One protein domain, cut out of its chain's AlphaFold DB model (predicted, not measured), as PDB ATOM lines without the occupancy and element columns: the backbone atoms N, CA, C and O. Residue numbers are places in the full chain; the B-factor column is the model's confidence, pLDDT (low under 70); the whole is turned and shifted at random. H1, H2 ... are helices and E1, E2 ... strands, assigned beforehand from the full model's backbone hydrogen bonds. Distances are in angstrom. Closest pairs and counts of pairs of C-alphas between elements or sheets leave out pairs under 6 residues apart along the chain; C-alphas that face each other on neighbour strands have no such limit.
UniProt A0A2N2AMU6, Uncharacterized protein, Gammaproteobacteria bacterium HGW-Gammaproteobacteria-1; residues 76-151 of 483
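AT A GLANCE: This is residues 76 to 151 of the 483 residues of an uncharacterized protein of Gammaproteobacteria bacterium HGW-Gammaproteobacteria-1 (UniProt A0A2N2AMU6). Two hairpins of strands, E3 with E4 and E1 with E2, are set crosswise to each other and tied together by residues 111 to 112, which make short antiparallel pairings with E1 and with E3. Helix H2 packs across the turn end of the hairpin E3 and E4, short H1 makes a corner with H2, and small H3 sits at the other end of that hairpin, where residues 142 to 151 fold back. The printed part has 76 residues, with three named helices and four named strands in the order E1 E2 H1 H2 E3 E4 H3; each sheet has two antiparallel strands, and the class is mixed, helices and strands. The whole is compact and rounded, with a radius of gyration of the C-alphas of 11.6 A and spans of 30 by 26 by 22 A.

IN THESE COORDINATES: E3, residues 120 to 126, is 19.9 A long and begins at C-alpha 120 at (13.043, -16.664, 17.193). E4, residues 130 to 134, is 13.6 A long. H2, residues 95 to 104, is 14.3 A long, and H1 is residues 88 to 93. E1, residues 77 to 81, begins at C-alpha 77 at (20.867, -21.570, 22.726) and is 11.8 A long; E2 is residues 84 to 87. H3, residues 138 to 141, ends at C-alpha 141 at (15.461, -13.136, 11.955).

HOW THE PARTS SIT: E3 and E4 form an antiparallel hairpin at 148 degrees, with N 123 and O 133 within hydrogen-bond range at 2.8 A. H2 and E4 have 6 pairs of C-alphas within 8 A, the closest being Gln 99 and Tyr 130 at 6.1 A. The closest C-alphas of E3 and H3 are those of Val 120 and Gln 141, 6.8 A apart. H1 and H2 touch only at the corner and only just, with 3 pairs of C-alphas within 8 A, the closest being Leu 91 and His 98 at 5.3 A. Their lines stand at a steep tilt of 53 degrees, opposite ways. E1 and E3 are near each other, with 7 pairs of C-alphas within 10 A. E1 and E2 form the other antiparallel hairpin, at 163 degrees, with N 78 and O 86 at 2.8 A, within hydrogen-bond range. E2 and H2 are apart, and so are H2 and H3. In H1 and H2 every O i to N i+4 pair is within hydrogen-bond range; H3 is too short for such a pair.

THE WHOLE: The C-alphas of Gly 117 and Arg 128, the two farthest apart, are separated by 32.7 A. The printed part has no cut. The link from H2 to E3, residues 105 to 119, is long; the other links between named elements are tight. Residues 92 to 97, of which 95 to 97 belong to H2, stand free. The mean pLDDT of the printed part is 90.6, and no printed residue is under 70.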
ATOM      1  N   PRO A  76      24.404 -21.317  19.551       84.88
ATOM      2  CA  PRO A  76      23.012 -20.888  19.645       84.88
ATOM      3  C   PRO A  76      22.218 -21.670  20.693       84.88
ATOM      4  O   PRO A  76      22.127 -22.899  20.644       84.88
ATOM      5  N   GLN A  77      21.655 -20.958  21.664       93.19
ATOM      6  CA  GLN A  77      20.867 -21.570  22.726       93.19
ATOM      7  C   GLN A  77      19.413 -21.745  22.284       93.19
ATOM      8  O   GLN A  77      18.817 -20.845  21.692       93.19
ATOM      9  N   ILE A  78      18.844 -22.911  22.586       95.38
ATOM     10  CA  ILE A  78      17.456 -23.272  22.309       95.38
ATOM     11  C   ILE A  78      16.706 -23.355  23.639       95.38
ATOM     12  O   ILE A  78      17.024 -24.188  24.492       95.38
ATOM     13  N   GLN A  79      15.712 -22.490  23.814       96.00
ATOM     14  CA  GLN A  79      14.812 -22.466  24.957       96.00
ATOM     15  C   GLN A  79      13.584 -23.337  24.659       96.00
ATOM     16  O   GLN A  79      12.778 -23.014  23.791       96.00
ATOM     17  N   PHE A  80      13.441 -24.443  25.387       95.06
ATOM     18  CA  PHE A  80      12.278 -25.339  25.329       95.06
ATOM     19  C   PHE A  80      11.197 -24.947  26.349       95.06
ATOM     20  O   PHE A  80      10.013 -25.145  26.113       95.06
ATOM     21  N   SER A  81      11.610 -24.367  27.476       92.25
ATOM     22  CA  SER A  81      10.766 -23.699  28.474       92.25
ATOM     23  C   SER A  81      11.626 -22.669  29.231       92.25
ATOM     24  O   SER A  81      12.850 -22.704  29.070       92.25
ATOM     25  N   PRO A  82      11.057 -21.782  30.074       89.00
ATOM     26  CA  PRO A  82      11.845 -20.819  30.855       89.00
ATOM     27  C   PRO A  82      12.977 -21.460  31.676       89.00
ATOM     28  O   PRO A  82      14.069 -20.909  31.757       89.00
ATOM     29  N   GLU A  83      12.745 -22.664  32.204       90.75
ATOM     30  CA  GLU A  83      13.715 -23.451  32.984       90.75
ATOM     31  C   GLU A  83      14.634 -24.341  32.123       90.75
ATOM     32  O   GLU A  83      15.578 -24.946  32.636       90.75
ATOM     33  N   LYS A  84      14.355 -24.491  30.819       92.62
ATOM     34  CA  LYS A  84      15.008 -25.486  29.957       92.62
ATOM     35  C   LYS A  84      15.631 -24.863  28.714       92.62
ATOM     36  O   LYS A  84      15.105 -24.972  27.609       92.62
ATOM     37  N   VAL A  85      16.807 -24.274  28.908       93.56
ATOM     38  CA  VAL A  85      17.682 -23.768  27.841       93.56
ATOM     39  C   VAL A  85      18.822 -24.761  27.586       93.56
ATOM     40  O   VAL A  85      19.407 -25.290  28.530       93.56
ATOM     41  N   ILE A  86      19.118 -25.060  26.317       94.00
ATOM     42  CA  ILE A  86      20.118 -26.054  25.888       94.00
ATOM     43  C   ILE A  86      20.910 -25.510  24.689       94.00
ATOM     44  O   ILE A  86      20.314 -24.982  23.752       94.00
ATOM     45  N   SER A  87      22.239 -25.649  24.674       91.06
ATOM     46  CA  SER A  87      23.070 -25.199  23.545       91.06
ATOM     47  C   SER A  87      22.972 -26.127  22.327       91.06
ATOM     48  O   SER A  87      22.802 -27.343  22.454       91.06
ATOM     49  N   GLN A  88      23.125 -25.572  21.124       83.88
ATOM     50  CA  GLN A  88      23.090 -26.352  19.884       83.88
ATOM     51  C   GLN A  88      24.233 -27.376  19.785       83.88
ATOM     52  O   GLN A  88      24.008 -28.490  19.310       83.88
ATOM     53  N   GLU A  89      25.419 -27.059  20.309       85.69
ATOM     54  CA  GLU A  89      26.505 -28.028  20.515       85.69
ATOM     55  C   GLU A  89      26.097 -29.213  21.396       85.69
ATOM     56  O   GLU A  89      26.404 -30.352  21.049       85.69
ATOM     57  N   TRP A  90      25.357 -28.990  22.490       90.75
ATOM     58  CA  TRP A  90      24.874 -30.098  23.320       90.75
ATOM     59  C   TRP A  90      23.885 -30.981  22.551       90.75
ATOM     60  O   TRP A  90      23.990 -32.207  22.617       90.75
ATOM     61  N   LEU A  91      22.971 -30.382  21.774       86.62
ATOM     62  CA  LEU A  91      22.021 -31.122  20.929       86.62
ATOM     63  C   LEU A  91      22.746 -31.979  19.876       86.62
ATOM     64  O   LEU A  91      22.370 -33.129  19.659       86.62
ATOM     65  N   ALA A  92      23.806 -31.447  19.258       81.75
ATOM     66  CA  ALA A  92      24.626 -32.175  18.290       81.75
ATOM     67  C   ALA A  92      25.497 -33.269  18.942       81.75
ATOM     68  O   ALA A  92      25.687 -34.334  18.353       81.75
ATOM     69  N   GLY A  93      26.014 -33.019  20.149       86.56
ATOM     70  CA  GLY A  93      26.900 -33.928  20.881       86.56
ATOM     71  C   GLY A  93      26.199 -35.090  21.593       86.56
ATOM     72  O   GLY A  93      26.850 -36.091  21.879       86.56
ATOM     73  N   ASN A  94      24.887 -35.004  21.850       90.75
ATOM     74  CA  ASN A  94      24.150 -35.988  22.659       90.75
ATOM     75  C   ASN A  94      22.941 -36.617  21.921       90.75
ATOM     76  O   ASN A  94      21.817 -36.499  22.416       90.75
ATOM     77  N   PRO A  95      23.103 -37.306  20.767       88.50
ATOM     78  CA  PRO A  95      21.975 -37.698  19.912       88.50
ATOM     79  C   PRO A  95      20.809 -38.447  20.597       88.50
ATOM     80  O   PRO A  95      19.666 -38.088  20.314       88.50
ATOM     81  N   PRO A  96      21.018 -39.420  21.515       91.00
ATOM     82  CA  PRO A  96      19.901 -40.111  22.172       91.00
ATOM     83  C   PRO A  96      19.097 -39.191  23.103       91.00
ATOM     84  O   PRO A  96      17.869 -39.159  23.042       91.00
ATOM     85  N   ALA A  97      19.785 -38.393  23.927       92.19
ATOM     86  CA  ALA A  97      19.146 -37.457  24.851       92.19
ATOM     87  C   ALA A  97      18.501 -36.272  24.112       92.19
ATOM     88  O   ALA A  97      17.442 -35.792  24.510       92.19
ATOM     89  N   HIS A  98      19.099 -35.844  22.997       91.38
ATOM     90  CA  HIS A  98      18.521 -34.894  22.053       91.38
ATOM     91  C   HIS A  98      17.194 -35.404  21.471       91.38
ATOM     92  O   HIS A  98      16.216 -34.662  21.485       91.38
ATOM     93  N   GLN A  99      17.115 -36.664  21.023       95.38
ATOM     94  CA  GLN A  99      15.860 -37.233  20.511       95.38
ATOM     95  C   GLN A  99      14.768 -37.302  21.583       95.38
ATOM     96  O   GLN A  99      13.666 -36.821  21.337       95.38
ATOM     97  N   ALA A 100      15.081 -37.802  22.783       94.38
ATOM     98  CA  ALA A 100      14.121 -37.851  23.891       94.38
ATOM     99  C   ALA A 100      13.648 -36.448  24.334       94.38
ATOM    100  O   ALA A 100      12.482 -36.262  24.687       94.38
ATOM    101  N   LEU A 101      14.530 -35.441  24.280       94.75
ATOM    102  CA  LEU A 101      14.169 -34.046  24.538       94.75
ATOM    103  C   LEU A 101      13.223 -33.499  23.461       94.75
ATOM    104  O   LEU A 101      12.215 -32.887  23.806       94.75
ATOM    105  N   LEU A 102      13.518 -33.723  22.176       95.31
ATOM    106  CA  LEU A 102      12.647 -33.257  21.095       95.31
ATOM    107  C   LEU A 102      11.284 -33.968  21.096       95.31
ATOM    108  O   LEU A 102      10.275 -33.316  20.848       95.31
ATOM    109  N   GLU A 103      11.232 -35.263  21.419       95.94
ATOM    110  CA  GLU A 103       9.974 -36.009  21.553       95.94
ATOM    111  C   GLU A 103       9.110 -35.449  22.695       95.94
ATOM    112  O   GLU A 103       7.929 -35.176  22.486       95.94
ATOM    113  N   LYS A 104       9.705 -35.163  23.868       95.94
ATOM    114  CA  LYS A 104       8.994 -34.565  25.017       95.94
ATOM    115  C   LYS A 104       8.355 -33.202  24.703       95.94
ATOM    116  O   LYS A 104       7.311 -32.881  25.267       95.94
ATOM    117  N   PHE A 105       8.989 -32.394  23.857       95.25
ATOM    118  CA  PHE A 105       8.513 -31.054  23.493       95.25
ATOM    119  C   PHE A 105       7.807 -31.011  22.124       95.25
ATOM    120  O   PHE A 105       7.533 -29.929  21.606       95.25
ATOM    121  N   TYR A 106       7.503 -32.162  21.516       94.88
ATOM    122  CA  TYR A 106       6.849 -32.213  20.208       94.88
ATOM    123  C   TYR A 106       5.466 -31.539  20.229       94.88
ATOM    124  O   TYR A 106       4.725 -31.639  21.205       94.88
ATOM    125  N   GLY A 107       5.134 -30.819  19.154       90.75
ATOM    126  CA  GLY A 107       3.942 -29.962  19.083       90.75
ATOM    127  C   GLY A 107       4.074 -28.608  19.799       90.75
ATOM    128  O   GLY A 107       3.189 -27.769  19.660       90.75
ATOM    129  N   GLN A 108       5.168 -28.363  20.528       93.81
ATOM    130  CA  GLN A 108       5.507 -27.046  21.079       93.81
ATOM    131  C   GLN A 108       6.473 -26.298  20.146       93.81
ATOM    132  O   GLN A 108       7.033 -26.877  19.211       93.81
ATOM    133  N   HIS A 109       6.694 -25.012  20.432       94.00
ATOM    134  CA  HIS A 109       7.558 -24.128  19.647       94.00
ATOM    135  C   HIS A 109       8.752 -23.623  20.482       94.00
ATOM    136  O   HIS A 109       8.666 -22.542  21.072       94.00
ATOM    137  N   PRO A 110       9.861 -24.387  20.577       95.62
ATOM    138  CA  PRO A 110      11.088 -23.919  21.219       95.62
ATOM    139  C   PRO A 110      11.618 -22.650  20.543       95.62
ATOM    140  O   PRO A 110      11.504 -22.504  19.327       95.62
ATOM    141  N   ARG A 111      12.247 -21.745  21.294       95.88
ATOM    142  CA  ARG A 111      12.807 -20.501  20.744       95.88
ATOM    143  C   ARG A 111      14.327 -20.563  20.620       95.88
ATOM    144  O   ARG A 111      15.019 -21.077  21.494       95.88
ATOM    145  N   CYS A 112      14.857 -20.035  19.522       95.38
ATOM    146  CA  CYS A 112      16.284 -19.903  19.263       95.38
ATOM    147  C   CYS A 112      16.772 -18.518  19.704       95.38
ATOM    148  O   CYS A 112      16.472 -17.509  19.061       95.38
ATOM    149  N   MET A 113      17.579 -18.474  20.762       94.19
ATOM    150  CA  MET A 113      18.053 -17.241  21.404       94.19
ATOM    151  C   MET A 113      19.217 -16.562  20.656       94.19
ATOM    152  O   MET A 113      19.822 -15.630  21.168       94.19
ATOM    153  N   CYS A 114      19.548 -17.017  19.440       91.69
ATOM    154  CA  CYS A 114      20.697 -16.536  18.661       91.69
ATOM    155  C   CYS A 114      20.702 -15.027  18.358       91.69
ATOM    156  O   CYS A 114      21.772 -14.474  18.144       91.69
ATOM    157  N   ALA A 115      19.531 -14.382  18.328       87.81
ATOM    158  CA  ALA A 115      19.365 -12.950  18.075       87.81
ATOM    159  C   ALA A 115      19.047 -12.146  19.356       87.81
ATOM    160  O   ALA A 115      18.665 -10.982  19.276       87.81
ATOM    161  N   GLY A 116      19.161 -12.768  20.537       85.56
ATOM    162  CA  GLY A 116      18.721 -12.181  21.802       85.56
ATOM    163  C   GLY A 116      17.201 -11.975  21.870       85.56
ATOM    164  O   GLY A 116      16.427 -12.683  21.218       85.56
ATOM    165  N   GLY A 117      16.777 -11.004  22.686       88.00
ATOM    166  CA  GLY A 117      15.364 -10.662  22.887       88.00
ATOM    167  C   GLY A 117      14.530 -11.850  23.373       88.00
ATOM    168  O   GLY A 117      14.994 -12.661  24.173       88.00
ATOM    169  N   GLU A 118      13.305 -11.985  22.860       90.00
ATOM    170  CA  GLU A 118      12.467 -13.161  23.135       90.00
ATOM    171  C   GLU A 118      12.952 -14.454  22.442       90.00
ATOM    172  O   GLU A 118      12.410 -15.522  22.710       90.00
ATOM    173  N   GLY A 119      13.913 -14.381  21.514       92.50
ATOM    174  CA  GLY A 119      14.296 -15.493  20.642       92.50
ATOM    175  C   GLY A 119      13.294 -15.792  19.513       92.50
ATOM    176  O   GLY A 119      12.089 -15.547  19.613       92.50
ATOM    177  N   VAL A 120      13.810 -16.352  18.416       94.94
ATOM    178  CA  VAL A 120      13.043 -16.664  17.193       94.94
ATOM    179  C   VAL A 120      12.376 -18.040  17.328       94.94
ATOM    180  O   VAL A 120      13.079 -18.997  17.662       94.94
ATOM    181  N   PRO A 121      11.065 -18.198  17.067       94.94
ATOM    182  CA  PRO A 121      10.400 -19.492  17.183       94.94
ATOM    183  C   PRO A 121      10.937 -20.528  16.184       94.94
ATOM    184  O   PRO A 121      11.223 -20.234  15.020       94.94
ATOM    185  N   LEU A 122      11.031 -21.765  16.659       94.25
ATOM    186  CA  LEU A 122      11.275 -22.988  15.903       94.25
ATOM    187  C   LEU A 122      10.061 -23.914  16.066       94.25
ATOM    188  O   LEU A 122       9.320 -23.798  17.041       94.25
ATOM    189  N   TYR A 123       9.909 -24.891  15.176       91.94
ATOM    190  CA  TYR A 123       9.051 -26.054  15.397       91.94
ATOM    191  C   TYR A 123       9.884 -27.335  15.501       91.94
ATOM    192  O   TYR A 123      11.022 -27.414  15.025       91.94
ATOM    193  N   ILE A 124       9.314 -28.357  16.140       92.69
ATOM    194  CA  ILE A 124       9.889 -29.704  16.161       92.69
ATOM    195  C   ILE A 124       9.180 -30.541  15.099       92.69
ATOM    196  O   ILE A 124       7.994 -30.831  15.224       92.69
ATOM    197  N   ALA A 125       9.910 -30.960  14.069       88.00
ATOM    198  CA  ALA A 125       9.430 -31.891  13.053       88.00
ATOM    199  C   ALA A 125       9.760 -33.345  13.422       88.00
ATOM    200  O   ALA A 125      10.739 -33.612  14.120       88.00
ATOM    201  N   ARG A 126       8.989 -34.295  12.878       86.94
ATOM    202  CA  ARG A 126       9.272 -35.740  12.925       86.94
ATOM    203  C   ARG A 126       9.280 -36.309  11.506       86.94
ATOM    204  O   ARG A 126       8.294 -36.184  10.787       86.94
ATOM    205  N   LYS A 127      10.377 -36.963  11.109       76.56
ATOM    206  CA  LYS A 127      10.427 -37.843   9.920       76.56
ATOM    207  C   LYS A 127      10.852 -39.248  10.365       76.56
ATOM    208  O   LYS A 127      10.069 -39.915  11.032       76.56
ATOM    209  N   ARG A 128      12.088 -39.692  10.098       81.44
ATOM    210  CA  ARG A 128      12.637 -40.930  10.719       81.44
ATOM    211  C   ARG A 128      13.106 -40.723  12.166       81.44
ATOM    212  O   ARG A 128      13.242 -41.677  12.919       81.44
ATOM    213  N   SER A 129      13.360 -39.469  12.512       86.69
ATOM    214  CA  SER A 129      13.781 -38.960  13.810       86.69
ATOM    215  C   SER A 129      13.112 -37.599  14.015       86.69
ATOM    216  O   SER A 129      12.595 -37.011  13.054       86.69
ATOM    217  N   TYR A 130      13.147 -37.079  15.235       89.94
ATOM    218  CA  TYR A 130      12.811 -35.686  15.498       89.94
ATOM    219  C   TYR A 130      13.943 -34.752  15.054       89.94
ATOM    220  O   TYR A 130      15.114 -35.143  15.078       89.94
ATOM    221  N   TYR A 131      13.612 -33.524  14.660       88.38
ATOM    222  CA  TYR A 131      14.581 -32.455  14.412       88.38
ATOM    223  C   TYR A 131      13.960 -31.072  14.647       88.38
ATOM    224  O   TYR A 131      12.750 -30.897  14.527       88.38
ATOM    225  N   LEU A 132      14.797 -30.087  14.978       90.94
ATOM    226  CA  LEU A 132      14.394 -28.680  15.027       90.94
ATOM    227  C   LEU A 132      14.401 -28.081  13.618       90.94
ATOM    228  O   LEU A 132      15.344 -28.305  12.855       90.94
ATOM    229  N   ALA A 133      13.395 -27.270  13.312       89.31
ATOM    230  CA  ALA A 133      13.316 -26.461  12.105       89.31
ATOM    231  C   ALA A 133      12.868 -25.035  12.453       89.31
ATOM    232  O   ALA A 133      12.099 -24.823  13.386       89.31
ATOM    233  N   ARG A 134      13.356 -24.048  11.699       91.06
ATOM    234  CA  ARG A 134      12.858 -22.663  11.740       91.06
ATOM    235  C   ARG A 134      11.391 -22.603  11.304       91.06
ATOM    236  O   ARG A 134      10.984 -23.422  10.483       91.06
ATOM    237  N   MET A 135      10.635 -21.607  11.754       88.94
ATOM    238  CA  MET A 135       9.328 -21.321  11.152       88.94
ATOM    239  C   MET A 135       9.495 -20.804   9.704       88.94
ATOM    240  O   MET A 135      10.514 -20.172   9.395       88.94
ATOM    241  N   PRO A 136       8.526 -21.037   8.796       84.38
ATOM    242  CA  PRO A 136       8.578 -20.492   7.440       84.38
ATOM    243  C   PRO A 136       8.788 -18.971   7.445       84.38
ATOM    244  O   PRO A 136       8.153 -18.239   8.202       84.38
ATOM    245  N   GLY A 137       9.718 -18.488   6.620       83.38
ATOM    246  CA  GLY A 137      10.045 -17.061   6.505       83.38
ATOM    247  C   GLY A 137      10.875 -16.440   7.646       83.38
ATOM    248  O   GLY A 137      11.382 -15.335   7.458       83.38
ATOM    249  N   THR A 138      11.112 -17.109   8.785       89.75
ATOM    250  CA  THR A 138      11.895 -16.514   9.899       89.75
ATOM    251  C   THR A 138      13.416 -16.601   9.722       89.75
ATOM    252  O   THR A 138      14.162 -16.137  10.581       89.75
ATOM    253  N   GLY A 139      13.908 -17.144   8.603       89.12
ATOM    254  CA  GLY A 139      15.341 -17.343   8.340       89.12
ATOM    255  C   GLY A 139      16.209 -16.093   8.515       89.12
ATOM    256  O   GLY A 139      17.291 -16.180   9.089       89.12
ATOM    257  N   ALA A 140      15.715 -14.927   8.093       90.25
ATOM    258  CA  ALA A 140      16.419 -13.649   8.223       90.25
ATOM    259  C   ALA A 140      16.382 -13.043   9.645       90.25
ATOM    260  O   ALA A 140      17.075 -12.064   9.901       90.25
ATOM    261  N   GLN A 141      15.577 -13.598  10.561       92.69
ATOM    262  CA  GLN A 141      15.461 -13.136  11.955       92.69
ATOM    263  C   GLN A 141      16.515 -13.776  12.872       92.69
ATOM    264  O   GLN A 141      16.760 -13.290  13.973       92.69
ATOM    265  N   HIS A 142      17.133 -14.879  12.442       92.81
ATOM    266  CA  HIS A 142      18.238 -15.503  13.163       92.81
ATOM    267  C   HIS A 142      19.541 -14.719  12.947       92.81
ATOM    268  O   HIS A 142      19.798 -14.232  11.848       92.81
ATOM    269  N   ALA A 143      20.406 -14.652  13.963       91.88
ATOM    270  CA  ALA A 143      21.737 -14.067  13.799       91.88
ATOM    271  C   ALA A 143      22.591 -14.873  12.804       91.88
ATOM    272  O   ALA A 143      22.443 -16.093  12.685       91.88
ATOM    273  N   SER A 144      23.507 -14.198  12.106       91.00
ATOM    274  CA  SER A 144      24.173 -14.711  10.903       91.00
ATOM    275  C   SER A 144      24.859 -16.064  11.098       91.00
ATOM    276  O   SER A 144      24.727 -16.944  10.249       91.00
ATOM    277  N   PHE A 145      25.526 -16.276  12.234       86.88
ATOM    278  CA  PHE A 145      26.235 -17.510  12.583       86.88
ATOM    279  C   PHE A 145      25.305 -18.705  12.864       86.88
ATOM    280  O   PHE A 145      25.744 -19.856  12.826       86.88
ATOM    281  N   CYS A 146      24.016 -18.468  13.122       89.19
ATOM    282  CA  CYS A 146      23.062 -19.509  13.486       89.19
ATOM    283  C   CYS A 146      22.778 -20.466  12.307       89.19
ATOM    284  O   CYS A 146      22.448 -20.004  11.216       89.19
ATOM    285  N   PRO A 147      22.800 -21.798  12.488       85.62
ATOM    286  CA  PRO A 147      22.425 -22.767  11.449       85.62
ATOM    287  C   PRO A 147      20.976 -22.677  10.934       85.62
ATOM    288  O   PRO A 147      20.663 -23.315   9.932       85.62
ATOM    289  N   PHE A 148      20.099 -21.905  11.587       88.75
ATOM    290  CA  PHE A 148      18.740 -21.606  11.109       88.75
ATOM    291  C   PHE A 148      18.657 -20.343  10.224       88.75
ATOM    292  O   PHE A 148      17.604 -20.075   9.642       88.75
ATOM    293  N   TYR A 149      19.755 -19.584  10.103       90.50
ATOM    294  CA  TYR A 149      19.845 -18.393   9.260       90.50
ATOM    295  C   TYR A 149      19.731 -18.718   7.765       90.50
ATOM    296  O   TYR A 149      20.377 -19.637   7.254       90.50
ATOM    297  N   GLU A 150      18.980 -17.885   7.050       88.31
ATOM    298  CA  GLU A 150      18.940 -17.835   5.590       88.31
ATOM    299  C   GLU A 150      19.096 -16.388   5.117       88.31
ATOM    300  O   GLU A 150      18.703 -15.447   5.806       88.31
ATOM    301  N   ALA A 151      19.675 -16.219   3.928       86.50
ATOM    302  CA  ALA A 151      19.812 -14.918   3.295       86.50
ATOM    303  C   ALA A 151      18.432 -14.268   3.051       86.50
ATOM    304  O   ALA A 151      17.552 -14.925   2.486       86.50
TER     305      ALA A 151